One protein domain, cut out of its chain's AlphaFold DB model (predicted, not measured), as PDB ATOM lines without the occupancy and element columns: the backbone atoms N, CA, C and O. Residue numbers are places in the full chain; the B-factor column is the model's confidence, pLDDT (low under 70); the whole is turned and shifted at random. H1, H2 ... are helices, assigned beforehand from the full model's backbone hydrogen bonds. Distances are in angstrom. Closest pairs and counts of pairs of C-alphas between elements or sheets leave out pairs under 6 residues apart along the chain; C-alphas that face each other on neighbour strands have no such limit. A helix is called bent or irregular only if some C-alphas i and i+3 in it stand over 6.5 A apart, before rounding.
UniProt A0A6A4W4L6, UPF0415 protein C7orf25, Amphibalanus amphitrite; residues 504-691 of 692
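AT A GLANCE: This is residues 504 to 691 of the 692 residues of the protein "UPF0415 protein C7orf25" of Amphibalanus amphitrite (UniProt A0A6A4W4L6). The chain is wound in stacked turns, a solenoid of two layers of helices: H1, H3, H5, H7, H10 and H12 form one row, and H2, H4, H6, H8 and H11 form the other, running opposite ways. The short H9 sits by the end of H8 and the start of H10. The printed part has 188 residues with twelve named helices, H1 to H12 in chain order, and no named strand; its class is all helix. It is compact, with a radius of gyration of the C-alphas of 17.4 A, yet elongated, spanning 53 by 29 by 23 A.

HOW THE PARTS SIT: The hub is H10, residues 644 to 660, which touches H7, residues 604 to 616, H8, residues 621 to 634, H11, residues 663 to 675, and H12, residues 681 to 689. H10 and H12 run the same way at a shallow tilt of 1 degrees; their closest C-alphas, of Leu 651 and Val 684, are 5.1 A apart. H10 and H11 form a hairpin, closest at C-alphas 658 and 666, 7.3 A. H7 touches H10 (closest C-alphas 611 and 649, 5.9 A) and H5, residues 574 to 584 (578 and 612, 6.0 A). H5 touches H3, residues 540 to 552, at a steep tilt of 41 degrees (547 and 584, 4.5 A). H3 touches H1, residues 504 to 511 (507 and 542, 4.7 A). H8 touches H11, with the closest C-alphas those of Glu 632 and Ala 672, 5.0 A apart, and H6, residues 587 to 598, with the closest C-alphas those of Cys 598 and Arg 630, 5.7 A apart. H6 touches H4, residues 554 to 565 (558 and 593, 6.7 A), and H4 touches H2, residues 517 to 533 (525 and 560, 5.2 A). H9, residues 638 to 641, touches no helix but is near H11. H4, H5, H6, H7, H8, H10 and H11 make an up and down bundle, each running against the one before it. Every O i to N i+4 pair is within hydrogen-bond range in H1, H5, H6, H8, H11 and H12, but 10 of 13 in H2, 8 of 9 in H3, 5 of 8 in H4, 7 of 9 in H7 and 11 of 13 in H10; H9 is too short for one.

IN THESE COORDINATES: H10 is 24.5 A long from (222.915, 180.187, 150.153) at C-alpha 644, and H2 is 21.7 A. H1 begins at (200.618, 161.505, 174.827), and H12 ends at C-alpha 689, (221.076, 200.367, 145.117). H10 is irregular, with C-alphas 656 and 659 7.8 A apart; H2, H4 and H7 are only just so, at 6.8, 6.7 and 6.52 A.

THE WHOLE: The farthest C-alphas, of Asn 505 and Arg 689, are 53.7 A apart. The printed part has no cut, and no link is long. Confidence is under 70 at residues 504, 572 and 676 to 680.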
ATOM      1  N   PRO A 504     201.828 161.043 174.130       58.06
ATOM      2  CA  PRO A 504     200.618 161.505 174.827       58.06
ATOM      3  C   PRO A 504     200.894 162.257 176.137       58.06
ATOM      4  O   PRO A 504     200.216 163.230 176.454       58.06
ATOM      5  N   ASN A 505     201.919 161.842 176.884       72.81
ATOM      6  CA  ASN A 505     202.282 162.483 178.149       72.81
ATOM      7  C   ASN A 505     202.969 163.839 177.938       72.81
ATOM      8  O   ASN A 505     202.779 164.740 178.751       72.81
ATOM      9  N   LEU A 506     203.729 164.016 176.850       80.44
ATOM     10  CA  LEU A 506     204.324 165.314 176.523       80.44
ATOM     11  C   LEU A 506     203.242 166.318 176.116       80.44
ATOM     12  O   LEU A 506     203.296 167.473 176.535       80.44
ATOM     13  N   VAL A 507     202.234 165.862 175.361       79.75
ATOM     14  CA  VAL A 507     201.064 166.672 174.992       79.75
ATOM     15  C   VAL A 507     200.318 167.130 176.241       79.75
ATOM     16  O   VAL A 507     200.018 168.314 176.364       79.75
ATOM     17  N   LEU A 508     200.051 166.216 177.180       78.31
ATOM     18  CA  LEU A 508     199.345 166.539 178.423       78.31
ATOM     19  C   LEU A 508     200.105 167.568 179.265       78.31
ATOM     20  O   LEU A 508     199.494 168.531 179.714       78.31
ATOM     21  N   VAL A 509     201.425 167.415 179.425       82.38
ATOM     22  CA  VAL A 509     202.240 168.391 180.169       82.38
ATOM     23  C   VAL A 509     202.255 169.753 179.465       82.38
ATOM     24  O   VAL A 509     202.041 170.774 180.112       82.38
ATOM     25  N   ALA A 510     202.440 169.799 178.143       85.88
ATOM     26  CA  ALA A 510     202.426 171.062 177.399       85.88
ATOM     27  C   ALA A 510     201.043 171.747 177.402       85.88
ATOM     28  O   ALA A 510     200.956 172.981 177.403       85.88
ATOM     29  N   ALA A 511     199.963 170.963 177.426       83.81
ATOM     30  CA  ALA A 511     198.587 171.447 177.474       83.81
ATOM     31  C   ALA A 511     198.116 171.832 178.888       83.81
ATOM     32  O   ALA A 511     197.094 172.507 179.012       83.81
ATOM     33  N   ASP A 512     198.838 171.443 179.943       84.88
ATOM     34  CA  ASP A 512     198.440 171.711 181.323       84.88
ATOM     35  C   ASP A 512     198.472 173.212 181.622       84.88
ATOM     36  O   ASP A 512     199.537 173.837 181.667       84.88
ATOM     37  N   ALA A 513     197.289 173.790 181.840       81.38
ATOM     38  CA  ALA A 513     197.088 175.196 182.165       81.38
ATOM     39  C   ALA A 513     197.771 175.617 183.480       81.38
ATOM     40  O   ALA A 513     198.153 176.782 183.601       81.38
ATOM     41  N   ALA A 514     197.947 174.688 184.425       82.69
ATOM     42  CA  ALA A 514     198.526 174.928 185.747       82.69
ATOM     43  C   ALA A 514     200.061 174.858 185.772       82.69
ATOM     44  O   ALA A 514     200.665 175.197 186.790       82.69
ATOM     45  N   LEU A 515     200.697 174.449 184.669       88.19
ATOM     46  CA  LEU A 515     202.151 174.383 184.572       88.19
ATOM     47  C   LEU A 515     202.762 175.773 184.797       88.19
ATOM     48  O   LEU A 515     202.462 176.706 184.050       88.19
ATOM     49  N   ASP A 516     203.622 175.915 185.805       91.44
ATOM     50  CA  ASP A 516     204.318 177.166 186.107       91.44
ATOM     51  C   ASP A 516     205.624 177.323 185.301       91.44
ATOM     52  O   ASP A 516     206.127 176.384 184.678       91.44
ATOM     53  N   ALA A 517     206.184 178.535 185.289       90.62
ATOM     54  CA  ALA A 517     207.374 178.846 184.498       90.62
ATOM     55  C   ALA A 517     208.630 178.034 184.909       90.62
ATOM     56  O   ALA A 517     209.307 177.508 184.018       90.62
ATOM     57  N   PRO A 518     208.975 177.872 186.207       93.31
ATOM     58  CA  PRO A 518     210.122 177.055 186.618       93.31
ATOM     59  C   PRO A 518     209.986 175.569 186.261       93.31
ATOM     60  O   PRO A 518     210.985 174.907 185.957       93.31
ATOM     61  N   THR A 519     208.772 175.024 186.304       88.88
ATOM     62  CA  THR A 519     208.507 173.624 185.954       88.88
ATOM     63  C   THR A 519     208.502 173.438 184.445       88.88
ATOM     64  O   THR A 519     209.139 172.502 183.957       88.88
ATOM     65  N   ALA A 520     207.915 174.371 183.688       90.31
ATOM     66  CA  ALA A 520     208.014 174.397 182.229       90.31
ATOM     67  C   ALA A 520     209.477 174.449 181.764       90.31
ATOM     68  O   ALA A 520     209.870 173.673 180.896       90.31
ATOM     69  N   ALA A 521     210.309 175.296 182.381       92.19
ATOM     70  CA  ALA A 521     211.738 175.385 182.084       92.19
ATOM     71  C   ALA A 521     212.463 174.045 182.287       92.19
ATOM     72  O   ALA A 521     213.125 173.557 181.370       92.19
ATOM     73  N   ARG A 522     212.293 173.413 183.460       91.38
ATOM     74  CA  ARG A 522     212.892 172.099 183.761       91.38
ATOM     75  C   ARG A 522     212.423 171.024 182.788       91.38
ATOM     76  O   ARG A 522     213.243 170.247 182.303       91.38
ATOM     77  N   TRP A 523     211.127 170.979 182.493       93.12
ATOM     78  CA  TRP A 523     210.560 169.988 181.585       93.12
ATOM     79  C   TRP A 523     211.080 170.161 180.152       93.12
ATOM     80  O   TRP A 523     211.549 169.190 179.553       93.12
ATOM     81  N   LEU A 524     211.092 171.390 179.627       93.50
ATOM     82  CA  LEU A 524     211.659 171.692 178.310       93.50
ATOM     83  C   LEU A 524     213.136 171.288 178.253       93.50
ATOM     84  O   LEU A 524     213.532 170.528 177.373       93.50
ATOM     85  N   GLN A 525     213.931 171.722 179.231       93.00
ATOM     86  CA  GLN A 525     215.375 171.505 179.251       93.00
ATOM     87  C   GLN A 525     215.773 170.030 179.399       93.00
ATOM     88  O   GLN A 525     216.700 169.581 178.729       93.00
ATOM     89  N   HIS A 526     215.114 169.283 180.288       88.94
ATOM     90  CA  HIS A 526     215.542 167.929 180.653       88.94
ATOM     91  C   HIS A 526     214.745 166.817 179.971       88.94
ATOM     92  O   HIS A 526     215.205 165.680 179.957       88.94
ATOM     93  N   THR A 527     213.575 167.123 179.401       87.62
ATOM     94  CA  THR A 527     212.699 166.110 178.792       87.62
ATOM     95  C   THR A 527     212.505 166.342 177.301       87.62
ATOM     96  O   THR A 527     212.840 165.463 176.510       87.62
ATOM     97  N   LEU A 528     211.973 167.502 176.901       88.69
ATOM     98  CA  LEU A 528     211.579 167.742 175.508       88.69
ATOM     99  C   LEU A 528     212.784 168.017 174.601       88.69
ATOM    100  O   LEU A 528     212.988 167.334 173.603       88.69
ATOM    101  N   THR A 529     213.599 169.009 174.941       90.19
ATOM    102  CA  THR A 529     214.691 169.483 174.083       90.19
ATOM    103  C   THR A 529     215.731 168.405 173.765       90.19
ATOM    104  O   THR A 529     216.106 168.298 172.597       90.19
ATOM    105  N   PRO A 530     216.156 167.536 174.708       88.62
ATOM    106  CA  PRO A 530     217.041 166.417 174.383       88.62
ATOM    107  C   PRO A 530     216.464 165.465 173.325       88.62
ATOM    108  O   PRO A 530     217.211 164.938 172.505       88.62
ATOM    109  N   LYS A 531     215.139 165.275 173.304       85.00
ATOM    110  CA  LYS A 531     214.449 164.420 172.323       85.00
ATOM    111  C   LYS A 531     214.422 165.048 170.943       85.00
ATOM    112  O   LYS A 531     214.819 164.409 169.971       85.00
ATOM    113  N   LEU A 532     214.074 166.328 170.877       85.62
ATOM    114  CA  LEU A 532     214.094 167.089 169.628       85.62
ATOM    115  C   LEU A 532     215.513 167.173 169.036       85.62
ATOM    116  O   LEU A 532     215.698 167.047 167.826       85.62
ATOM    117  N   LEU A 533     216.539 167.322 169.883       85.00
ATOM    118  CA  LEU A 533     217.945 167.291 169.459       85.00
ATOM    119  C   LEU A 533     218.402 165.899 169.002       85.00
ATOM    120  O   LEU A 533     219.308 165.801 168.178       85.00
ATOM    121  N   SER A 534     217.773 164.827 169.492       81.75
ATOM    122  CA  SER A 534     218.034 163.457 169.027       81.75
ATOM    123  C   SER A 534     217.400 163.128 167.665       81.75
ATOM    124  O   SER A 534     217.612 162.034 167.147       81.75
ATOM    125  N   GLY A 535     216.659 164.073 167.069       73.94
ATOM    126  CA  GLY A 535     215.964 163.903 165.789       73.94
ATOM    127  C   GLY A 535     214.576 163.264 165.909       73.94
ATOM    128  O   GLY A 535     214.004 162.856 164.900       73.94
ATOM    129  N   GLU A 536     214.029 163.158 167.124       76.94
ATOM    130  CA  GLU A 536     212.662 162.680 167.346       76.94
ATOM    131  C   GLU A 536     211.669 163.769 166.900       76.94
ATOM    132  O   GLU A 536     211.665 164.878 167.441       76.94
ATOM    133  N   MET A 537     210.857 163.469 165.881       75.19
ATOM    134  CA  MET A 537     209.896 164.427 165.324       75.19
ATOM    135  C   MET A 537     208.630 164.494 166.192       75.19
ATOM    136  O   MET A 537     208.011 163.451 166.413       75.19
ATOM    137  N   PRO A 538     208.211 165.690 166.648       81.44
ATOM    138  CA  PRO A 538     207.043 165.838 167.511       81.44
ATOM    139  C   PRO A 538     205.737 165.563 166.750       81.44
ATOM    140  O   PRO A 538     205.600 165.937 165.582       81.44
ATOM    141  N   SER A 539     204.742 164.968 167.416       82.62
ATOM    142  CA  SER A 539     203.394 164.812 166.847       82.62
ATOM    143  C   SER A 539     202.708 166.160 166.596       82.62
ATOM    144  O   SER A 539     203.033 167.178 167.213       82.62
ATOM    145  N   ALA A 540     201.697 166.173 165.723       79.62
ATOM    146  CA  ALA A 540     200.908 167.375 165.458       79.62
ATOM    147  C   ALA A 540     200.209 167.903 166.726       79.62
ATOM    148  O   ALA A 540     200.105 169.119 166.924       79.62
ATOM    149  N   GLU A 541     199.763 166.999 167.601       80.88
ATOM    150  CA  GLU A 541     199.175 167.314 168.898       80.88
ATOM    151  C   GLU A 541     200.186 167.995 169.827       80.88
ATOM    152  O   GLU A 541     199.855 169.008 170.448       80.88
ATOM    153  N   LEU A 542     201.425 167.496 169.886       85.31
ATOM    154  CA  LEU A 542     202.482 168.082 170.710       85.31
ATOM    155  C   LEU A 542     202.893 169.453 170.185       85.31
ATOM    156  O   LEU A 542     203.009 170.392 170.968       85.31
ATOM    157  N   VAL A 543     203.024 169.611 168.867       88.19
ATOM    158  CA  VAL A 543     203.285 170.919 168.249       88.19
ATOM    159  C   VAL A 543     202.183 171.914 168.621       88.19
ATOM    160  O   VAL A 543     202.480 173.026 169.053       88.19
ATOM    161  N   SER A 544     200.909 171.517 168.526       86.25
ATOM    162  CA  SER A 544     199.785 172.383 168.905       86.25
ATOM    163  C   SER A 544     199.799 172.747 170.393       86.25
ATOM    164  O   SER A 544     199.536 173.898 170.747       86.25
ATOM    165  N   ALA A 545     200.114 171.792 171.270       86.19
ATOM    166  CA  ALA A 545     200.221 172.037 172.703       86.19
ATOM    167  C   ALA A 545     201.399 172.969 173.032       86.19
ATOM    168  O   ALA A 545     201.255 173.862 173.863       86.19
ATOM    169  N   LEU A 546     202.534 172.834 172.339       92.31
ATOM    170  CA  LEU A 546     203.703 173.704 172.495       92.31
ATOM    171  C   LEU A 546     203.455 175.125 171.983       92.31
ATOM    172  O   LEU A 546     203.922 176.077 172.605       92.31
ATOM    173  N   VAL A 547     202.675 175.293 170.911       91.81
ATOM    174  CA  VAL A 547     202.193 176.617 170.480       91.81
ATOM    175  C   VAL A 547     201.353 177.251 171.596       91.81
ATOM    176  O   VAL A 547     201.625 178.383 171.995       91.81
ATOM    177  N   GLY A 548     200.420 176.504 172.197       89.88
ATOM    178  CA  GLY A 548     199.660 176.972 173.364       89.88
ATOM    179  C   GLY A 548     200.538 177.290 174.584       89.88
ATOM    180  O   GLY A 548     200.332 178.301 175.258       89.88
ATOM    181  N   LEU A 549     201.555 176.466 174.853       92.00
ATOM    182  CA  LEU A 549     202.523 176.680 175.929       92.00
ATOM    183  C   LEU A 549     203.353 177.946 175.693       92.00
ATOM    184  O   LEU A 549     203.576 178.701 176.633       92.00
ATOM    185  N   SER A 550     203.753 178.223 174.451       93.19
ATOM    186  CA  SER A 550     204.529 179.417 174.101       93.19
ATOM    187  C   SER A 550     203.769 180.726 174.298       93.19
ATOM    188  O   SER A 550     204.388 181.736 174.611       93.19
ATOM    189  N   GLY A 551     202.435 180.705 174.219       88.69
ATOM    190  CA  GLY A 551     201.609 181.855 174.586       88.69
ATOM    191  C   GLY A 551     201.597 182.138 176.094       88.69
ATOM    192  O   GLY A 551     201.405 183.283 176.495       88.69
ATOM    193  N   ARG A 552     201.816 181.114 176.933       92.00
ATOM    194  CA  ARG A 552     201.807 181.215 178.405       92.00
ATOM    195  C   ARG A 552     203.202 181.437 178.993       92.00
ATOM    196  O   ARG A 552     203.354 182.246 179.901       92.00
ATOM    197  N   HIS A 553     204.200 180.743 178.448       95.38
ATOM    198  CA  HIS A 553     205.596 180.717 178.904       95.38
ATOM    199  C   HIS A 553     206.577 180.979 177.743       95.38
ATOM    200  O   HIS A 553     207.403 180.119 177.414       95.38
ATOM    201  N   PRO A 554     206.486 182.145 177.069       94.62
ATOM    202  CA  PRO A 554     207.283 182.450 175.875       94.62
ATOM    203  C   PRO A 554     208.789 182.469 176.153       94.62
ATOM    204  O   PRO A 554     209.569 181.950 175.356       94.62
ATOM    205  N   GLU A 555     209.205 183.008 177.302       95.31
ATOM    206  CA  GLU A 555     210.615 183.062 177.711       95.31
ATOM    207  C   GLU A 555     211.214 181.663 177.880       95.31
ATOM    208  O   GLU A 555     212.333 181.400 177.444       95.31
ATOM    209  N   GLN A 556     210.451 180.737 178.459       96.06
ATOM    210  CA  GLN A 556     210.900 179.367 178.684       96.06
ATOM    211  C   GLN A 556     211.046 178.615 177.359       96.06
ATOM    212  O   GLN A 556     212.016 177.881 177.180       96.06
ATOM    213  N   ILE A 557     210.129 178.828 176.410       95.50
ATOM    214  CA  ILE A 557     210.230 178.259 175.059       95.50
ATOM    215  C   ILE A 557     211.445 178.817 174.316       95.50
ATOM    216  O   ILE A 557     212.171 178.056 173.673       95.50
ATOM    217  N   ILE A 558     211.704 180.121 174.417       95.31
ATOM    218  CA  ILE A 558     212.876 180.741 173.793       95.31
ATOM    219  C   ILE A 558     214.169 180.164 174.383       95.31
ATOM    220  O   ILE A 558     215.000 179.650 173.634       95.31
ATOM    221  N   GLU A 559     214.333 180.211 175.707       95.25
ATOM    222  CA  GLU A 559     215.596 179.863 176.371       95.25
ATOM    223  C   GLU A 559     215.866 178.356 176.419       95.25
ATOM    224  O   GLU A 559     217.009 177.932 176.241       95.25
ATOM    225  N   HIS A 560     214.835 177.535 176.623       94.94
ATOM    226  CA  HIS A 560     215.008 176.100 176.867       94.94
ATOM    227  C   HIS A 560     214.610 175.207 175.692       94.94
ATOM    228  O   HIS A 560     214.873 174.010 175.770       94.94
ATOM    229  N   CYS A 561     214.033 175.748 174.610       92.88
ATOM    230  CA  CYS A 561     213.674 174.987 173.406       92.88
ATOM    231  C   CYS A 561     214.294 175.585 172.132       92.88
ATOM    232  O   CYS A 561     215.222 175.001 171.576       92.88
ATOM    233  N   LEU A 562     213.864 176.774 171.693       93.38
ATOM    234  CA  LEU A 562     214.286 177.342 170.403       93.38
ATOM    235  C   LEU A 562     215.789 177.651 170.341       93.38
ATOM    236  O   LEU A 562     216.448 177.271 169.375       93.38
ATOM    237  N   LEU A 563     216.360 178.303 171.362       93.25
ATOM    238  CA  LEU A 563     217.791 178.626 171.365       93.25
ATOM    239  C   LEU A 563     218.682 177.367 171.365       93.25
ATOM    240  O   LEU A 563     219.593 177.312 170.536       93.25
ATOM    241  N   PRO A 564     218.441 176.341 172.207       92.50
ATOM    242  CA  PRO A 564     219.171 175.075 172.129       92.50
ATOM    243  C   PRO A 564     219.097 174.384 170.762       92.50
ATOM    244  O   PRO A 564     220.117 173.896 170.281       92.50
ATOM    245  N   LEU A 565     217.929 174.386 170.105       89.44
ATOM    246  CA  LEU A 565     217.755 173.778 168.777       89.44
ATOM    247  C   LEU A 565     218.599 174.460 167.694       89.44
ATOM    248  O   LEU A 565     218.966 173.833 166.704       89.44
ATOM    249  N   THR A 566     218.962 175.727 167.893       90.31
ATOM    250  CA  THR A 566     219.837 176.459 166.969       90.31
ATOM    251  C   THR A 566     221.331 176.252 167.214       90.31
ATOM    252  O   THR A 566     222.139 176.869 166.531       90.31
ATOM    253  N   ALA A 567     221.758 175.405 168.151       84.38
ATOM    254  CA  ALA A 567     223.186 175.240 168.441       84.38
ATOM    255  C   ALA A 567     223.966 174.412 167.390       84.38
ATOM    256  O   ALA A 567     225.192 174.485 167.369       84.38
ATOM    257  N   GLY A 568     223.286 173.633 166.536       78.56
ATOM    258  CA  GLY A 568     223.905 172.692 165.586       78.56
ATOM    259  C   GLY A 568     223.953 173.147 164.117       78.56
ATOM    260  O   GLY A 568     223.626 174.285 163.779       78.56
ATOM    261  N   GLU A 569     224.352 172.229 163.228       73.81
ATOM    262  CA  GLU A 569     224.433 172.464 161.772       73.81
ATOM    263  C   GLU A 569     223.077 172.385 161.054       73.81
ATOM    264  O   GLU A 569     222.902 172.996 160.003       73.81
ATOM    265  N   LEU A 570     222.108 171.655 161.604       72.56
ATOM    266  CA  LEU A 570     220.778 171.483 161.021       72.56
ATOM    267  C   LEU A 570     219.717 171.741 162.084       72.56
ATOM    268  O   LEU A 570     219.868 171.320 163.231       72.56
ATOM    269  N   LEU A 571     218.639 172.422 161.694       76.56
ATOM    270  CA  LEU A 571     217.489 172.610 162.568       76.56
ATOM    271  C   LEU A 571     216.647 171.330 162.529       76.56
ATOM    272  O   LEU A 571     215.974 171.055 161.539       76.56
ATOM    273  N   THR A 572     216.727 170.523 163.588       69.75
ATOM    274  CA  THR A 572     216.153 169.165 163.622       69.75
ATOM    275  C   THR A 572     214.627 169.133 163.529       69.75
ATOM    276  O   THR A 572     214.070 168.120 163.121       69.75
ATOM    277  N   CYS A 573     213.945 170.231 163.871       77.19
ATOM    278  CA  CYS A 573     212.484 170.336 163.858       77.19
ATOM    279  C   CYS A 573     212.025 171.666 163.230       77.19
ATOM    280  O   CYS A 573     211.447 172.513 163.915       77.19
ATOM    281  N   ASP A 574     212.310 171.863 161.939       78.56
ATOM    282  CA  ASP A 574     212.045 173.118 161.208       78.56
ATOM    283  C   ASP A 574     210.553 173.517 161.220       78.56
ATOM    284  O   ASP A 574     210.220 174.676 161.480       78.56
ATOM    285  N   ASP A 575     209.644 172.545 161.078       79.62
ATOM    286  CA  ASP A 575     208.192 172.771 161.152       79.62
ATOM    287  C   ASP A 575     207.741 173.253 162.540       79.62
ATOM    288  O   ASP A 575     206.979 174.215 162.657       79.62
ATOM    289  N   LEU A 576     208.235 172.619 163.613       85.81
ATOM    290  CA  LEU A 576     207.937 173.034 164.988       85.81
ATOM    291  C   LEU A 576     208.464 174.449 165.238       85.81
ATOM    292  O   LEU A 576     207.739 175.294 165.763       85.81
ATOM    293  N   ALA A 577     209.720 174.707 164.873       86.94
ATOM    294  CA  ALA A 577     210.358 175.994 165.105       86.94
ATOM    295  C   ALA A 577     209.647 177.117 164.337       86.94
ATOM    296  O   ALA A 577     209.388 178.180 164.907       86.94
ATOM    297  N   THR A 578     209.247 176.851 163.091       86.12
ATOM    298  CA  THR A 578     208.451 177.773 162.278       86.12
ATOM    299  C   THR A 578     207.112 178.061 162.948       86.12
ATOM    300  O   THR A 578     206.822 179.226 163.206       86.12
ATOM    301  N   ARG A 579     206.340 177.040 163.342       86.75
ATOM    302  CA  ARG A 579     205.029 177.242 163.990       86.75
ATOM    303  C   ARG A 579     205.118 177.960 165.335       86.75
ATOM    304  O   ARG A 579     204.314 178.849 165.607       86.75
ATOM    305  N   LEU A 580     206.110 177.642 166.167       90.69
ATOM    306  CA  LEU A 580     206.339 178.359 167.428       90.69
ATOM    307  C   LEU A 580     206.610 179.844 167.188       90.69
ATOM    308  O   LEU A 580     206.109 180.697 167.918       90.69
ATOM    309  N   VAL A 581     207.368 180.167 166.145       89.75
ATOM    310  CA  VAL A 581     207.695 181.544 165.787       89.75
ATOM    311  C   VAL A 581     206.514 182.277 165.141       89.75
ATOM    312  O   VAL A 581     206.286 183.444 165.463       89.75
ATOM    313  N   THR A 582     205.755 181.633 164.254       85.44
ATOM    314  CA  THR A 582     204.679 182.277 163.482       85.44
ATOM    315  C   THR A 582     203.351 182.340 164.230       85.44
ATOM    316  O   THR A 582     202.645 183.343 164.120       85.44
ATOM    317  N   GLU A 583     203.012 181.302 164.996       87.56
ATOM    318  CA  GLU A 583     201.722 181.152 165.686       87.56
ATOM    319  C   GLU A 583     201.843 181.351 167.201       87.56
ATOM    320  O   GLU A 583     200.925 181.873 167.826       87.56
ATOM    321  N   GLY A 584     202.964 180.932 167.793       88.25
ATOM    322  CA  GLY A 584     203.121 180.854 169.244       88.25
ATOM    323  C   GLY A 584     203.593 182.144 169.914       88.25
ATOM    324  O   GLY A 584     202.955 182.674 170.825       88.25
ATOM    325  N   LEU A 585     204.729 182.671 169.460       92.81
ATOM    326  CA  LEU A 585     205.350 183.855 170.044       92.81
ATOM    327  C   LEU A 585     204.647 185.138 169.596       92.81
ATOM    328  O   LEU A 585     204.376 185.332 168.411       92.81
ATOM    329  N   GLN A 586     204.436 186.059 170.538       91.00
ATOM    330  CA  GLN A 586     203.999 187.428 170.240       91.00
ATOM    331  C   GLN A 586     205.138 188.279 169.653       91.00
ATOM    332  O   GLN A 586     206.317 187.943 169.760       91.00
ATOM    333  N   GLU A 587     204.780 189.423 169.075       89.19
ATOM    334  CA  GLU A 587     205.677 190.364 168.394       89.19
ATOM    335  C   GLU A 587     206.915 190.780 169.215       89.19
ATOM    336  O   GLU A 587     208.047 190.768 168.716       89.19
ATOM    337  N   THR A 588     206.720 191.089 170.499       90.38
ATOM    338  CA  THR A 588     207.795 191.460 171.432       90.38
ATOM    339  C   THR A 588     208.775 190.308 171.648       90.38
ATOM    340  O   THR A 588     209.988 190.494 171.533       90.38
ATOM    341  N   HIS A 589     208.257 189.098 171.868       94.00
ATOM    342  CA  HIS A 589     209.052 187.887 172.078       94.00
ATOM    343  C   HIS A 589     209.817 187.471 170.813       94.00
ATOM    344  O   HIS A 589     210.965 187.043 170.900       94.00
ATOM    345  N   ARG A 590     209.230 187.650 169.622       93.56
ATOM    346  CA  ARG A 590     209.918 187.425 168.336       93.56
ATOM    347  C   ARG A 590     211.123 188.347 168.179       93.56
ATOM    348  O   ARG A 590     212.215 187.889 167.858       93.56
ATOM    349  N   THR A 591     210.940 189.633 168.473       90.44
ATOM    350  CA  THR A 591     212.023 190.626 168.431       90.44
ATOM    351  C   THR A 591     213.129 190.278 169.433       90.44
ATOM    352  O   THR A 591     214.315 190.327 169.107       90.44
ATOM    353  N   GLN A 592     212.756 189.848 170.641       91.81
ATOM    354  CA  GLN A 592     213.698 189.372 171.652       91.81
ATOM    355  C   GLN A 592     214.462 188.121 171.206       91.81
ATOM    356  O   GLN A 592     215.676 188.058 171.399       91.81
ATOM    357  N   LEU A 593     213.795 187.160 170.562       94.50
ATOM    358  CA  LEU A 593     214.442 185.978 169.998       94.50
ATOM    359  C   LEU A 593     215.469 186.364 168.923       94.50
ATOM    360  O   LEU A 593     216.587 185.853 168.966       94.50
ATOM    361  N   VAL A 594     215.156 187.311 168.025       94.50
ATOM    362  CA  VAL A 594     216.144 187.815 167.051       94.50
ATOM    363  C   VAL A 594     217.364 188.394 167.766       94.50
ATOM    364  O   VAL A 594     218.489 188.038 167.415       94.50
ATOM    365  N   ARG A 595     217.173 189.229 168.797       92.50
ATOM    366  CA  ARG A 595     218.291 189.794 169.575       92.50
ATOM    367  C   ARG A 595     219.139 188.705 170.233       92.50
ATOM    368  O   ARG A 595     220.364 188.775 170.185       92.50
ATOM    369  N   ARG A 596     218.514 187.679 170.818       94.38
ATOM    370  CA  ARG A 596     219.217 186.554 171.465       94.38
ATOM    371  C   ARG A 596     220.009 185.715 170.462       94.38
ATOM    372  O   ARG A 596     221.150 185.364 170.756       94.38
ATOM    373  N   LEU A 597     219.435 185.433 169.292       94.50
ATOM    374  CA  LEU A 597     220.113 184.724 168.202       94.50
ATOM    375  C   LEU A 597     221.285 185.547 167.657       94.50
ATOM    376  O   LEU A 597     222.384 185.024 167.501       94.50
ATOM    377  N   CYS A 598     221.082 186.850 167.446       94.19
ATOM    378  CA  CYS A 598     222.124 187.743 166.946       94.19
ATOM    379  C   CYS A 598     223.213 188.054 167.984       94.19
ATOM    380  O   CYS A 598     224.326 188.411 167.616       94.19
ATOM    381  N   GLY A 599     222.933 187.869 169.276       91.38
ATOM    382  CA  GLY A 599     223.925 187.967 170.348       91.38
ATOM    383  C   GLY A 599     224.903 186.787 170.415       91.38
ATOM    384  O   GLY A 599     225.794 186.784 171.263       91.38
ATOM    385  N   ARG A 600     224.750 185.772 169.555       89.75
ATOM    386  CA  ARG A 600     225.582 184.559 169.503       89.75
ATOM    387  C   ARG A 600     226.185 184.384 168.097       89.75
ATOM    388  O   ARG A 600     225.721 185.023 167.152       89.75
ATOM    389  N   PRO A 601     227.233 183.556 167.923       90.50
ATOM    390  CA  PRO A 601     227.679 183.147 166.592       90.50
ATOM    391  C   PRO A 601     226.531 182.480 165.824       90.50
ATOM    392  O   PRO A 601     225.834 181.625 166.374       90.50
ATOM    393  N   LEU A 602     226.326 182.874 164.567       92.62
ATOM    394  CA  LEU A 602     225.242 182.333 163.753       92.62
ATOM    395  C   LEU A 602     225.628 180.950 163.225       92.62
ATOM    396  O   LEU A 602     226.421 180.839 162.291       92.62
ATOM    397  N   SER A 603     225.054 179.901 163.801       92.12
ATOM    398  CA  SER A 603     225.078 178.565 163.204       92.12
ATOM    399  C   SER A 603     224.170 178.512 161.962       92.12
ATOM    400  O   SER A 603     223.277 179.356 161.808       92.12
ATOM    401  N   PRO A 604     224.315 177.510 161.079       89.62
ATOM    402  CA  PRO A 604     223.381 177.333 159.968       89.62
ATOM    403  C   PRO A 604     221.926 177.121 160.431       89.62
ATOM    404  O   PRO A 604     221.007 177.660 159.813       89.62
ATOM    405  N   ALA A 605     221.705 176.432 161.559       89.50
ATOM    406  CA  ALA A 605     220.376 176.271 162.152       89.50
ATOM    407  C   ALA A 605     219.788 177.608 162.648       89.50
ATOM    408  O   ALA A 605     218.604 177.879 162.441       89.50
ATOM    409  N   ALA A 606     220.614 178.484 163.233       93.06
ATOM    410  CA  ALA A 606     220.205 179.836 163.618       93.06
ATOM    411  C   ALA A 606     219.842 180.690 162.395       93.06
ATOM    412  O   ALA A 606     218.855 181.422 162.428       93.06
ATOM    413  N   VAL A 607     220.600 180.572 161.298       92.81
ATOM    414  CA  VAL A 607     220.284 181.240 160.023       92.81
ATOM    415  C   VAL A 607     218.940 180.758 159.472       92.81
ATOM    416  O   VAL A 607     218.145 181.590 159.033       92.81
ATOM    417  N   SER A 608     218.655 179.452 159.533       91.56
ATOM    418  CA  SER A 608     217.356 178.893 159.126       91.56
ATOM    419  C   SER A 608     216.210 179.474 159.953       91.56
ATOM    420  O   SER A 608     215.250 180.004 159.398       91.56
ATOM    421  N   LEU A 609     216.350 179.491 161.283       92.31
ATOM    422  CA  LEU A 609     215.319 180.042 162.161       92.31
ATOM    423  C   LEU A 609     215.099 181.545 161.928       92.31
ATOM    424  O   LEU A 609     213.959 182.008 161.909       92.31
ATOM    425  N   LEU A 610     216.170 182.314 161.702       94.12
ATOM    426  CA  LEU A 610     216.078 183.740 161.370       94.12
ATOM    427  C   LEU A 610     215.346 183.983 160.041       94.12
ATOM    428  O   LEU A 610     214.595 184.954 159.944       94.12
ATOM    429  N   LEU A 611     215.516 183.111 159.042       91.94
ATOM    430  CA  LEU A 611     214.783 183.192 157.773       91.94
ATOM    431  C   LEU A 611     213.273 182.995 157.953       91.94
ATOM    432  O   LEU A 611     212.506 183.671 157.268       91.94
ATOM    433  N   SER A 612     212.847 182.132 158.879       89.50
ATOM    434  CA  SER A 612     211.426 181.941 159.221       89.50
ATOM    435  C   SER A 612     210.878 183.059 160.119       89.50
ATOM    436  O   SER A 612     209.711 183.433 160.018       89.50
ATOM    437  N   LEU A 613     211.724 183.636 160.977       91.56
ATOM    438  CA  LEU A 613     211.361 184.657 161.966       91.56
ATOM    439  C   LEU A 613     211.243 186.066 161.372       91.56
ATOM    440  O   LEU A 613     210.322 186.809 161.710       91.56
ATOM    441  N   LEU A 614     212.145 186.449 160.468       90.94
ATOM    442  CA  LEU A 614     212.228 187.811 159.932       90.94
ATOM    443  C   LEU A 614     210.997 188.274 159.111       90.94
ATOM    444  O   LEU A 614     210.628 189.448 159.227       90.94
ATOM    445  N   PRO A 615     210.307 187.422 158.321       90.38
ATOM    446  CA  PRO A 615     209.078 187.805 157.619       90.38
ATOM    447  C   PRO A 615     207.934 188.195 158.562       90.38
ATOM    448  O   PRO A 615     207.141 189.075 158.230       90.38
ATOM    449  N   VAL A 616     207.872 187.568 159.740       87.56
ATOM    450  CA  VAL A 616     206.809 187.758 160.742       87.56
ATOM    451  C   VAL A 616     207.216 188.675 161.901       87.56
ATOM    452  O   VAL A 616     206.432 188.867 162.835       87.56
ATOM    453  N   CYS A 617     208.425 189.245 161.846       88.81
ATOM    454  CA  CYS A 617     208.875 190.299 162.748       88.81
ATOM    455  C   CYS A 617     208.549 191.690 162.179       88.81
ATOM    456  O   CYS A 617     208.756 191.930 160.981       88.81
ATOM    457  N   PRO A 618     208.090 192.626 163.022       86.69
ATOM    458  CA  PRO A 618     207.897 194.020 162.648       86.69
ATOM    459  C   PRO A 618     209.261 194.666 162.351       86.69
ATOM    460  O   PRO A 618     210.218 194.477 163.109       86.69
ATOM    461  N   PRO A 619     209.400 195.437 161.263       89.12
ATOM    462  CA  PRO A 619     210.630 196.175 161.025       89.12
ATOM    463  C   PRO A 619     210.764 197.299 162.064       89.12
ATOM    464  O   PRO A 619     209.842 198.081 162.277       89.12
ATOM    465  N   SER A 620     211.924 197.388 162.712       91.56
ATOM    466  CA  SER A 620     212.284 198.489 163.614       91.56
ATOM    467  C   SER A 620     213.754 198.854 163.425       91.56
ATOM    468  O   SER A 620     214.535 198.019 162.967       91.56
ATOM    469  N   ALA A 621     214.135 200.090 163.759       89.00
ATOM    470  CA  ALA A 621     215.525 200.540 163.638       89.00
ATOM    471  C   ALA A 621     216.470 199.666 164.481       89.00
ATOM    472  O   ALA A 621     217.485 199.195 163.987       89.00
ATOM    473  N   ASP A 622     216.068 199.341 165.712       88.75
ATOM    474  CA  ASP A 622     216.830 198.461 166.605       88.75
ATOM    475  C   ASP A 622     217.043 197.050 166.023       88.75
ATOM    476  O   ASP A 622     218.153 196.513 166.061       88.75
ATOM    477  N   LEU A 623     216.001 196.465 165.418       91.38
ATOM    478  CA  LEU A 623     216.101 195.182 164.720       91.38
ATOM    479  C   LEU A 623     217.048 195.274 163.514       91.38
ATOM    480  O   LEU A 623     217.851 194.368 163.286       91.38
ATOM    481  N   ALA A 624     216.952 196.365 162.754       91.94
ATOM    482  CA  ALA A 624     217.759 196.616 161.568       91.94
ATOM    483  C   ALA A 624     219.252 196.724 161.917       91.94
ATOM    484  O   ALA A 624     220.074 196.044 161.297       91.94
ATOM    485  N   THR A 625     219.593 197.500 162.948       91.69
ATOM    486  CA  THR A 625     220.966 197.651 163.447       91.69
ATOM    487  C   THR A 625     221.492 196.330 164.017       91.69
ATOM    488  O   THR A 625     222.566 195.882 163.618       91.69
ATOM    489  N   THR A 626     220.701 195.628 164.842       93.31
ATOM    490  CA  THR A 626     221.083 194.324 165.426       93.31
ATOM    491  C   THR A 626     221.429 193.287 164.352       93.31
ATOM    492  O   THR A 626     222.449 192.600 164.441       93.31
ATOM    493  N   LEU A 627     220.589 193.168 163.318       94.31
ATOM    494  CA  LEU A 627     220.836 192.260 162.197       94.31
ATOM    495  C   LEU A 627     222.043 192.707 161.376       94.31
ATOM    496  O   LEU A 627     222.849 191.868 160.984       94.31
ATOM    497  N   THR A 628     222.191 194.008 161.132       93.44
ATOM    498  CA  THR A 628     223.310 194.554 160.355       93.44
ATOM    499  C   THR A 628     224.648 194.235 161.009       93.44
ATOM    500  O   THR A 628     225.511 193.645 160.356       93.44
ATOM    501  N   ASP A 629     224.796 194.519 162.302       92.88
ATOM    502  CA  ASP A 629     226.035 194.269 163.045       92.88
ATOM    503  C   ASP A 629     226.387 192.772 163.077       92.88
ATOM    504  O   ASP A 629     227.543 192.367 162.883       92.88
ATOM    505  N   ARG A 630     225.381 191.906 163.269       94.31
ATOM    506  CA  ARG A 630     225.603 190.457 163.295       94.31
ATOM    507  C   ARG A 630     225.918 189.887 161.916       94.31
ATOM    508  O   ARG A 630     226.796 189.029 161.801       94.31
ATOM    509  N   LEU A 631     225.218 190.308 160.869       93.12
ATOM    510  CA  LEU A 631     225.451 189.805 159.516       93.12
ATOM    511  C   LEU A 631     226.798 190.286 158.978       93.12
ATOM    512  O   LEU A 631     227.523 189.499 158.372       93.12
ATOM    513  N   GLU A 632     227.183 191.528 159.266       91.50
ATOM    514  CA  GLU A 632     228.495 192.061 158.901       91.50
ATOM    515  C   GLU A 632     229.634 191.241 159.514       91.50
ATOM    516  O   GLU A 632     230.554 190.830 158.797       91.50
ATOM    517  N   SER A 633     229.560 190.985 160.823       90.38
ATOM    518  CA  SER A 633     230.577 190.221 161.551       90.38
ATOM    519  C   SER A 633     230.621 188.747 161.135       90.38
ATOM    520  O   SER A 633     231.704 188.171 161.057       90.38
ATOM    521  N   SER A 634     229.476 188.144 160.791       90.75
ATOM    522  CA  SER A 634     229.407 186.731 160.369       90.75
ATOM    523  C   SER A 634     229.828 186.503 158.918       90.75
ATOM    524  O   SER A 634     230.248 185.405 158.568       90.75
ATOM    525  N   ALA A 635     229.745 187.517 158.050       86.50
ATOM    526  CA  ALA A 635     230.009 187.361 156.617       86.50
ATOM    527  C   ALA A 635     231.457 186.961 156.276       86.50
ATOM    528  O   ALA A 635     231.720 186.458 155.183       86.50
ATOM    529  N   ALA A 636     232.408 187.194 157.188       81.88
ATOM    530  CA  ALA A 636     233.804 186.796 157.011       81.88
ATOM    531  C   ALA A 636     234.067 185.320 157.373       81.88
ATOM    532  O   ALA A 636     235.070 184.755 156.917       81.88
ATOM    533  N   GLU A 637     233.182 184.703 158.162       87.56
ATOM    534  CA  GLU A 637     233.311 183.324 158.631       87.56
ATOM    535  C   GLU A 637     233.205 182.337 157.458       87.56
ATOM    536  O   GLU A 637     232.395 182.496 156.541       87.56
ATOM    537  N   GLU A 638     234.039 181.295 157.472       83.06
ATOM    538  CA  GLU A 638     234.169 180.360 156.347       83.06
ATOM    539  C   GLU A 638     232.856 179.632 156.022       83.06
ATOM    540  O   GLU A 638     232.497 179.526 154.849       83.06
ATOM    541  N   GLN A 639     232.095 179.252 157.052       83.62
ATOM    542  CA  GLN A 639     230.783 178.605 156.933       83.62
ATOM    543  C   GLN A 639     229.741 179.440 156.165       83.62
ATOM    544  O   GLN A 639     228.868 178.888 155.495       83.62
ATOM    545  N   HIS A 640     229.842 180.774 156.202       86.12
ATOM    546  CA  HIS A 640     228.857 181.678 155.594       86.12
ATOM    547  C   HIS A 640     229.262 182.157 154.200       86.12
ATOM    548  O   HIS A 640     228.411 182.573 153.412       86.12
ATOM    549  N   ARG A 641     230.546 182.030 153.844       80.69
ATOM    550  CA  ARG A 641     231.113 182.551 152.590       80.69
ATOM    551  C   ARG A 641     230.475 181.950 151.334       80.69
ATOM    552  O   ARG A 641     230.418 182.628 150.312       80.69
ATOM    553  N   SER A 642     230.007 180.706 151.389       80.50
ATOM    554  CA  SER A 642     229.302 180.016 150.294       80.50
ATOM    555  C   SER A 642     227.871 179.604 150.658       80.50
ATOM    556  O   SER A 642     227.222 178.907 149.882       80.50
ATOM    557  N   SER A 643     227.359 180.029 151.817       84.44
ATOM    558  CA  SER A 643     226.032 179.631 152.291       84.44
ATOM    559  C   SER A 643     224.927 180.381 151.547       84.44
ATOM    560  O   SER A 643     224.787 181.603 151.649       84.44
ATOM    561  N   ALA A 644     224.099 179.637 150.809       83.50
ATOM    562  CA  ALA A 644     222.915 180.187 150.153       83.50
ATOM    563  C   ALA A 644     221.887 180.706 151.173       83.50
ATOM    564  O   ALA A 644     221.278 181.750 150.946       83.50
ATOM    565  N   ALA A 645     221.731 180.024 152.314       84.88
ATOM    566  CA  ALA A 645     220.831 180.443 153.388       84.88
ATOM    567  C   ALA A 645     221.274 181.778 154.006       84.88
ATOM    568  O   ALA A 645     220.461 182.688 154.157       84.88
ATOM    569  N   PHE A 646     222.574 181.944 154.260       89.88
ATOM    570  CA  PHE A 646     223.122 183.205 154.763       89.88
ATOM    571  C   PHE A 646     222.935 184.352 153.758       89.88
ATOM    572  O   PHE A 646     222.556 185.463 154.123       89.88
ATOM    573  N   ALA A 647     223.116 184.074 152.464       86.75
ATOM    574  CA  ALA A 647     222.890 185.060 151.413       86.75
ATOM    575  C   ALA A 647     221.405 185.454 151.265       86.75
ATOM    576  O   ALA A 647     221.100 186.621 151.020       86.75
ATOM    577  N   ARG A 648     220.477 184.503 151.455       88.75
ATOM    578  CA  ARG A 648     219.034 184.785 151.537       88.75
ATOM    579  C   ARG A 648     218.710 185.652 152.746       88.75
ATOM    580  O   ARG A 648     217.903 186.565 152.612       88.75
ATOM    581  N   LEU A 649     219.349 185.398 153.888       92.31
ATOM    582  CA  LEU A 649     219.136 186.180 155.102       92.31
ATOM    583  C   LEU A 649     219.596 187.630 154.903       92.31
ATOM    584  O   LEU A 649     218.819 188.539 155.165       92.31
ATOM    585  N   LEU A 650     220.782 187.846 154.320       91.12
ATOM    586  CA  LEU A 650     221.261 189.176 153.915       91.12
ATOM    587  C   LEU A 650     220.256 189.908 153.012       91.12
ATOM    588  O   LEU A 650     219.922 191.065 153.264       91.12
ATOM    589  N   LEU A 651     219.756 189.239 151.969       90.38
ATOM    590  CA  LEU A 651     218.786 189.832 151.047       90.38
ATOM    591  C   LEU A 651     217.470 190.180 151.751       90.38
ATOM    592  O   LEU A 651     216.943 191.275 151.555       90.38
ATOM    593  N   LEU A 652     216.959 189.270 152.581       91.75
ATOM    594  CA  LEU A 652     215.716 189.459 153.319       91.75
ATOM    595  C   LEU A 652     215.832 190.609 154.327       91.75
ATOM    596  O   LEU A 652     214.909 191.412 154.429       91.75
ATOM    597  N   THR A 653     216.972 190.748 155.010       92.06
ATOM    598  CA  THR A 653     217.263 191.899 155.876       92.06
ATOM    599  C   THR A 653     217.213 193.203 155.085       92.06
ATOM    600  O   THR A 653     216.476 194.109 155.464       92.06
ATOM    601  N   VAL A 654     217.885 193.287 153.933       90.94
ATOM    602  CA  VAL A 654     217.835 194.494 153.086       90.94
ATOM    603  C   VAL A 654     216.407 194.800 152.623       90.94
ATOM    604  O   VAL A 654     215.969 195.944 152.689       90.94
ATOM    605  N   GLN A 655     215.647 193.793 152.193       90.38
ATOM    606  CA  GLN A 655     214.271 193.985 151.725       90.38
ATOM    607  C   GLN A 655     213.315 194.422 152.841       90.38
ATOM    608  O   GLN A 655     212.422 195.232 152.602       90.38
ATOM    609  N   ARG A 656     213.480 193.886 154.056       90.12
ATOM    610  CA  ARG A 656     212.563 194.125 155.179       90.12
ATOM    611  C   ARG A 656     212.898 195.384 155.958       90.12
ATOM    612  O   ARG A 656     211.988 196.124 156.317       90.12
ATOM    613  N   THR A 657     214.177 195.631 156.220       91.06
ATOM    614  CA  THR A 657     214.620 196.715 157.106       91.06
ATOM    615  C   THR A 657     215.476 197.760 156.402       91.06
ATOM    616  O   THR A 657     215.811 198.759 157.021       91.06
ATOM    617  N   GLY A 658     215.803 197.596 155.116       88.00
ATOM    618  CA  GLY A 658     216.736 198.481 154.413       88.00
ATOM    619  C   GLY A 658     216.310 199.950 154.330       88.00
ATOM    620  O   GLY A 658     217.167 200.823 154.314       88.00
ATOM    621  N   HIS A 659     215.005 200.237 154.348       89.88
ATOM    622  CA  HIS A 659     214.472 201.605 154.398       89.88
ATOM    623  C   HIS A 659     214.682 202.302 155.756       89.88
ATOM    624  O   HIS A 659     214.502 203.512 155.852       89.88
ATOM    625  N   LEU A 660     215.040 201.543 156.797       92.12
ATOM    626  CA  LEU A 660     215.345 202.044 158.140       92.12
ATOM    627  C   LEU A 660     216.851 202.217 158.373       92.12
ATOM    628  O   LEU A 660     217.226 202.730 159.421       92.12
ATOM    629  N   LEU A 661     217.690 201.774 157.430       90.19
ATOM    630  CA  LEU A 661     219.144 201.797 157.562       90.19
ATOM    631  C   LEU A 661     219.733 203.121 157.072       90.19
ATOM    632  O   LEU A 661     219.395 203.617 155.987       90.19
ATOM    633  N   ASP A 662     220.695 203.652 157.819       90.56
ATOM    634  CA  ASP A 662     221.482 204.790 157.361       90.56
ATOM    635  C   ASP A 662     222.457 204.402 156.224       90.56
ATOM    636  O   ASP A 662     222.577 203.242 155.813       90.56
ATOM    637  N   ALA A 663     223.121 205.398 155.632       87.69
ATOM    638  CA  ALA A 663     224.054 205.159 154.529       87.69
ATOM    639  C   ALA A 663     225.277 204.317 154.953       87.69
ATOM    640  O   ALA A 663     225.796 203.536 154.153       87.69
ATOM    641  N   GLY A 664     225.721 204.441 156.207       90.31
ATOM    642  CA  GLY A 664     226.826 203.662 156.758       90.31
ATOM    643  C   GLY A 664     226.440 202.198 156.958       90.31
ATOM    644  O   GLY A 664     227.161 201.303 156.531       90.31
ATOM    645  N   GLU A 665     225.275 201.933 157.538       91.19
ATOM    646  CA  GLU A 665     224.704 200.596 157.713       91.19
ATOM    647  C   GLU A 665     224.478 199.883 156.374       91.19
ATOM    648  O   GLU A 665     224.856 198.718 156.215       91.19
ATOM    649  N   ARG A 666     223.953 200.591 155.366       90.81
ATOM    650  CA  ARG A 666     223.811 200.048 154.004       90.81
ATOM    651  C   ARG A 666     225.157 199.686 153.381       90.81
ATOM    652  O   ARG A 666     225.280 198.612 152.790       90.81
ATOM    653  N   ALA A 667     226.179 200.523 153.561       89.12
ATOM    654  CA  ALA A 667     227.534 200.230 153.095       89.12
ATOM    655  C   ALA A 667     228.145 199.010 153.810       89.12
ATOM    656  O   ALA A 667     228.813 198.191 153.173       89.12
ATOM    657  N   ARG A 668     227.875 198.835 155.110       91.62
ATOM    658  CA  ARG A 668     228.318 197.667 155.893       91.62
ATOM    659  C   ARG A 668     227.678 196.368 155.398       91.62
ATOM    660  O   ARG A 668     228.388 195.384 155.189       91.62
ATOM    661  N   LEU A 669     226.379 196.374 155.088       89.69
ATOM    662  CA  LEU A 669     225.711 195.228 154.450       89.69
ATOM    663  C   LEU A 669     226.214 194.962 153.023       89.69
ATOM    664  O   LEU A 669     226.374 193.802 152.638       89.69
ATOM    665  N   ALA A 670     226.512 196.008 152.246       87.88
ATOM    666  CA  ALA A 670     227.124 195.856 150.925       87.88
ATOM    667  C   ALA A 670     228.493 195.163 151.024       87.88
ATOM    668  O   ALA A 670     228.767 194.215 150.285       87.88
ATOM    669  N   ALA A 671     229.324 195.583 151.981       87.88
ATOM    670  CA  ALA A 671     230.619 194.969 152.256       87.88
ATOM    671  C   ALA A 671     230.477 193.516 152.743       87.88
ATOM    672  O   ALA A 671     231.257 192.652 152.345       87.88
ATOM    673  N   ALA A 672     229.462 193.218 153.558       87.06
ATOM    674  CA  ALA A 672     229.145 191.856 153.977       87.06
ATOM    675  C   ALA A 672     228.799 190.954 152.776       87.06
ATOM    676  O   ALA A 672     229.313 189.842 152.667       87.06
ATOM    677  N   ALA A 673     227.998 191.451 151.828       84.56
ATOM    678  CA  ALA A 673     227.650 190.726 150.605       84.56
ATOM    679  C   ALA A 673     228.855 190.500 149.671       84.56
ATOM    680  O   ALA A 673     228.938 189.468 149.006       84.56
ATOM    681  N   GLU A 674     229.800 191.442 149.633       83.88
ATOM    682  CA  GLU A 674     231.050 191.357 148.863       83.88
ATOM    683  C   GLU A 674     232.014 190.280 149.387       83.88
ATOM    684  O   GLU A 674     232.709 189.633 148.601       83.88
ATOM    685  N   ARG A 675     232.025 190.039 150.704       81.56
ATOM    686  CA  ARG A 675     232.871 189.014 151.344       81.56
ATOM    687  C   ARG A 675     232.445 187.578 150.997       81.56
ATOM    688  O   ARG A 675     233.255 186.660 151.124       81.56
ATOM    689  N   GLY A 676     231.206 187.375 150.539       67.00
ATOM    690  CA  GLY A 676     230.664 186.077 150.131       67.00
ATOM    691  C   GLY A 676     230.898 185.735 148.651       67.00
ATOM    692  O   GLY A 676     230.795 186.579 147.763       67.00
ATOM    693  N   ARG A 677     231.132 184.450 148.357       64.88
ATOM    694  CA  ARG A 677     231.101 183.845 147.009       64.88
ATOM    695  C   ARG A 677     229.706 183.279 146.698       64.88
ATOM    696  O   ARG A 677     229.576 182.165 146.200       64.88
ATOM    697  N   THR A 678     228.653 184.000 147.074       59.94
ATOM    698  CA  THR A 678     227.276 183.484 147.087       59.94
ATOM    699  C   THR A 678     226.499 183.870 145.824       59.94
ATOM    700  O   THR A 678     226.691 184.946 145.256       59.94
ATOM    701  N   ALA A 679     225.570 183.005 145.397       58.97
ATOM    702  CA  ALA A 679     224.751 183.195 144.191       58.97
ATOM    703  C   ALA A 679     223.868 184.463 144.219       58.97
ATOM    704  O   ALA A 679     223.456 184.961 143.175       58.97
ATOM    705  N   LEU A 680     223.605 185.015 145.410       63.31
ATOM    706  CA  LEU A 680     222.707 186.155 145.624       63.31
ATOM    707  C   LEU A 680     223.418 187.505 145.774       63.31
ATOM    708  O   LEU A 680     222.748 188.521 145.953       63.31
ATOM    709  N   ARG A 681     224.752 187.564 145.657       76.81
ATOM    710  CA  ARG A 681     225.519 188.816 145.803       76.81
ATOM    711  C   ARG A 681     224.979 189.950 144.923       76.81
ATOM    712  O   ARG A 681     224.750 191.055 145.411       76.81
ATOM    713  N   ARG A 682     224.704 189.668 143.642       78.12
ATOM    714  CA  ARG A 682     224.150 190.658 142.698       78.12
ATOM    715  C   ARG A 682     222.755 191.143 143.108       78.12
ATOM    716  O   ARG A 682     222.460 192.323 142.951       78.12
ATOM    717  N   ALA A 683     221.924 190.256 143.659       77.31
ATOM    718  CA  ALA A 683     220.577 190.589 144.118       77.31
ATOM    719  C   ALA A 683     220.605 191.485 145.365       77.31
ATOM    720  O   ALA A 683     219.886 192.480 145.411       77.31
ATOM    721  N   VAL A 684     221.485 191.196 146.334       78.81
ATOM    722  CA  VAL A 684     221.680 192.042 147.527       78.81
ATOM    723  C   VAL A 684     222.157 193.439 147.123       78.81
ATOM    724  O   VAL A 684     221.610 194.439 147.579       78.81
ATOM    725  N   GLN A 685     223.106 193.530 146.189       82.00
ATOM    726  CA  GLN A 685     223.594 194.812 145.666       82.00
ATOM    727  C   GLN A 685     222.548 195.581 144.864       82.00
ATOM    728  O   GLN A 685     222.498 196.806 144.920       82.00
ATOM    729  N   ALA A 686     221.725 194.886 144.081       80.88
ATOM    730  CA  ALA A 686     220.614 195.512 143.376       80.88
ATOM    731  C   ALA A 686     219.558 196.038 144.359       80.88
ATOM    732  O   ALA A 686     219.033 197.127 144.148       80.88
ATOM    733  N   ALA A 687     219.273 195.304 145.439       81.69
ATOM    734  CA  ALA A 687     218.342 195.736 146.479       81.69
ATOM    735  C   ALA A 687     218.865 196.961 147.249       81.69
ATOM    736  O   ALA A 687     218.110 197.905 147.449       81.69
ATOM    737  N   LEU A 688     220.153 196.989 147.603       81.62
ATOM    738  CA  LEU A 688     220.779 198.138 148.270       81.62
ATOM    739  C   LEU A 688     220.794 199.391 147.382       81.62
ATOM    740  O   LEU A 688     220.424 200.461 147.853       81.62
ATOM    741  N   ARG A 689     221.113 199.253 146.086       82.88
ATOM    742  CA  ARG A 689     221.076 200.367 145.117       82.88
ATOM    743  C   ARG A 689     219.684 200.954 144.890       82.88
ATOM    744  O   ARG A 689     219.578 202.097 144.487       82.88
ATOM    745  N   LYS A 690     218.615 200.182 145.112       82.56
ATOM    746  CA  LYS A 690     217.232 200.685 145.023       82.56
ATOM    747  C   LYS A 690     216.827 201.554 146.222       82.56
ATOM    748  O   LYS A 690     215.760 202.157 146.174       82.56
ATOM    749  N   LEU A 691     217.612 201.540 147.303       78.12
ATOM    750  CA  LEU A 691     217.363 202.304 148.529       78.12
ATOM    751  C   LEU A 691     218.172 203.613 148.582       78.12
ATOM    752  O   LEU A 691     217.925 204.444 149.457       78.12
TER     753      LEU A 691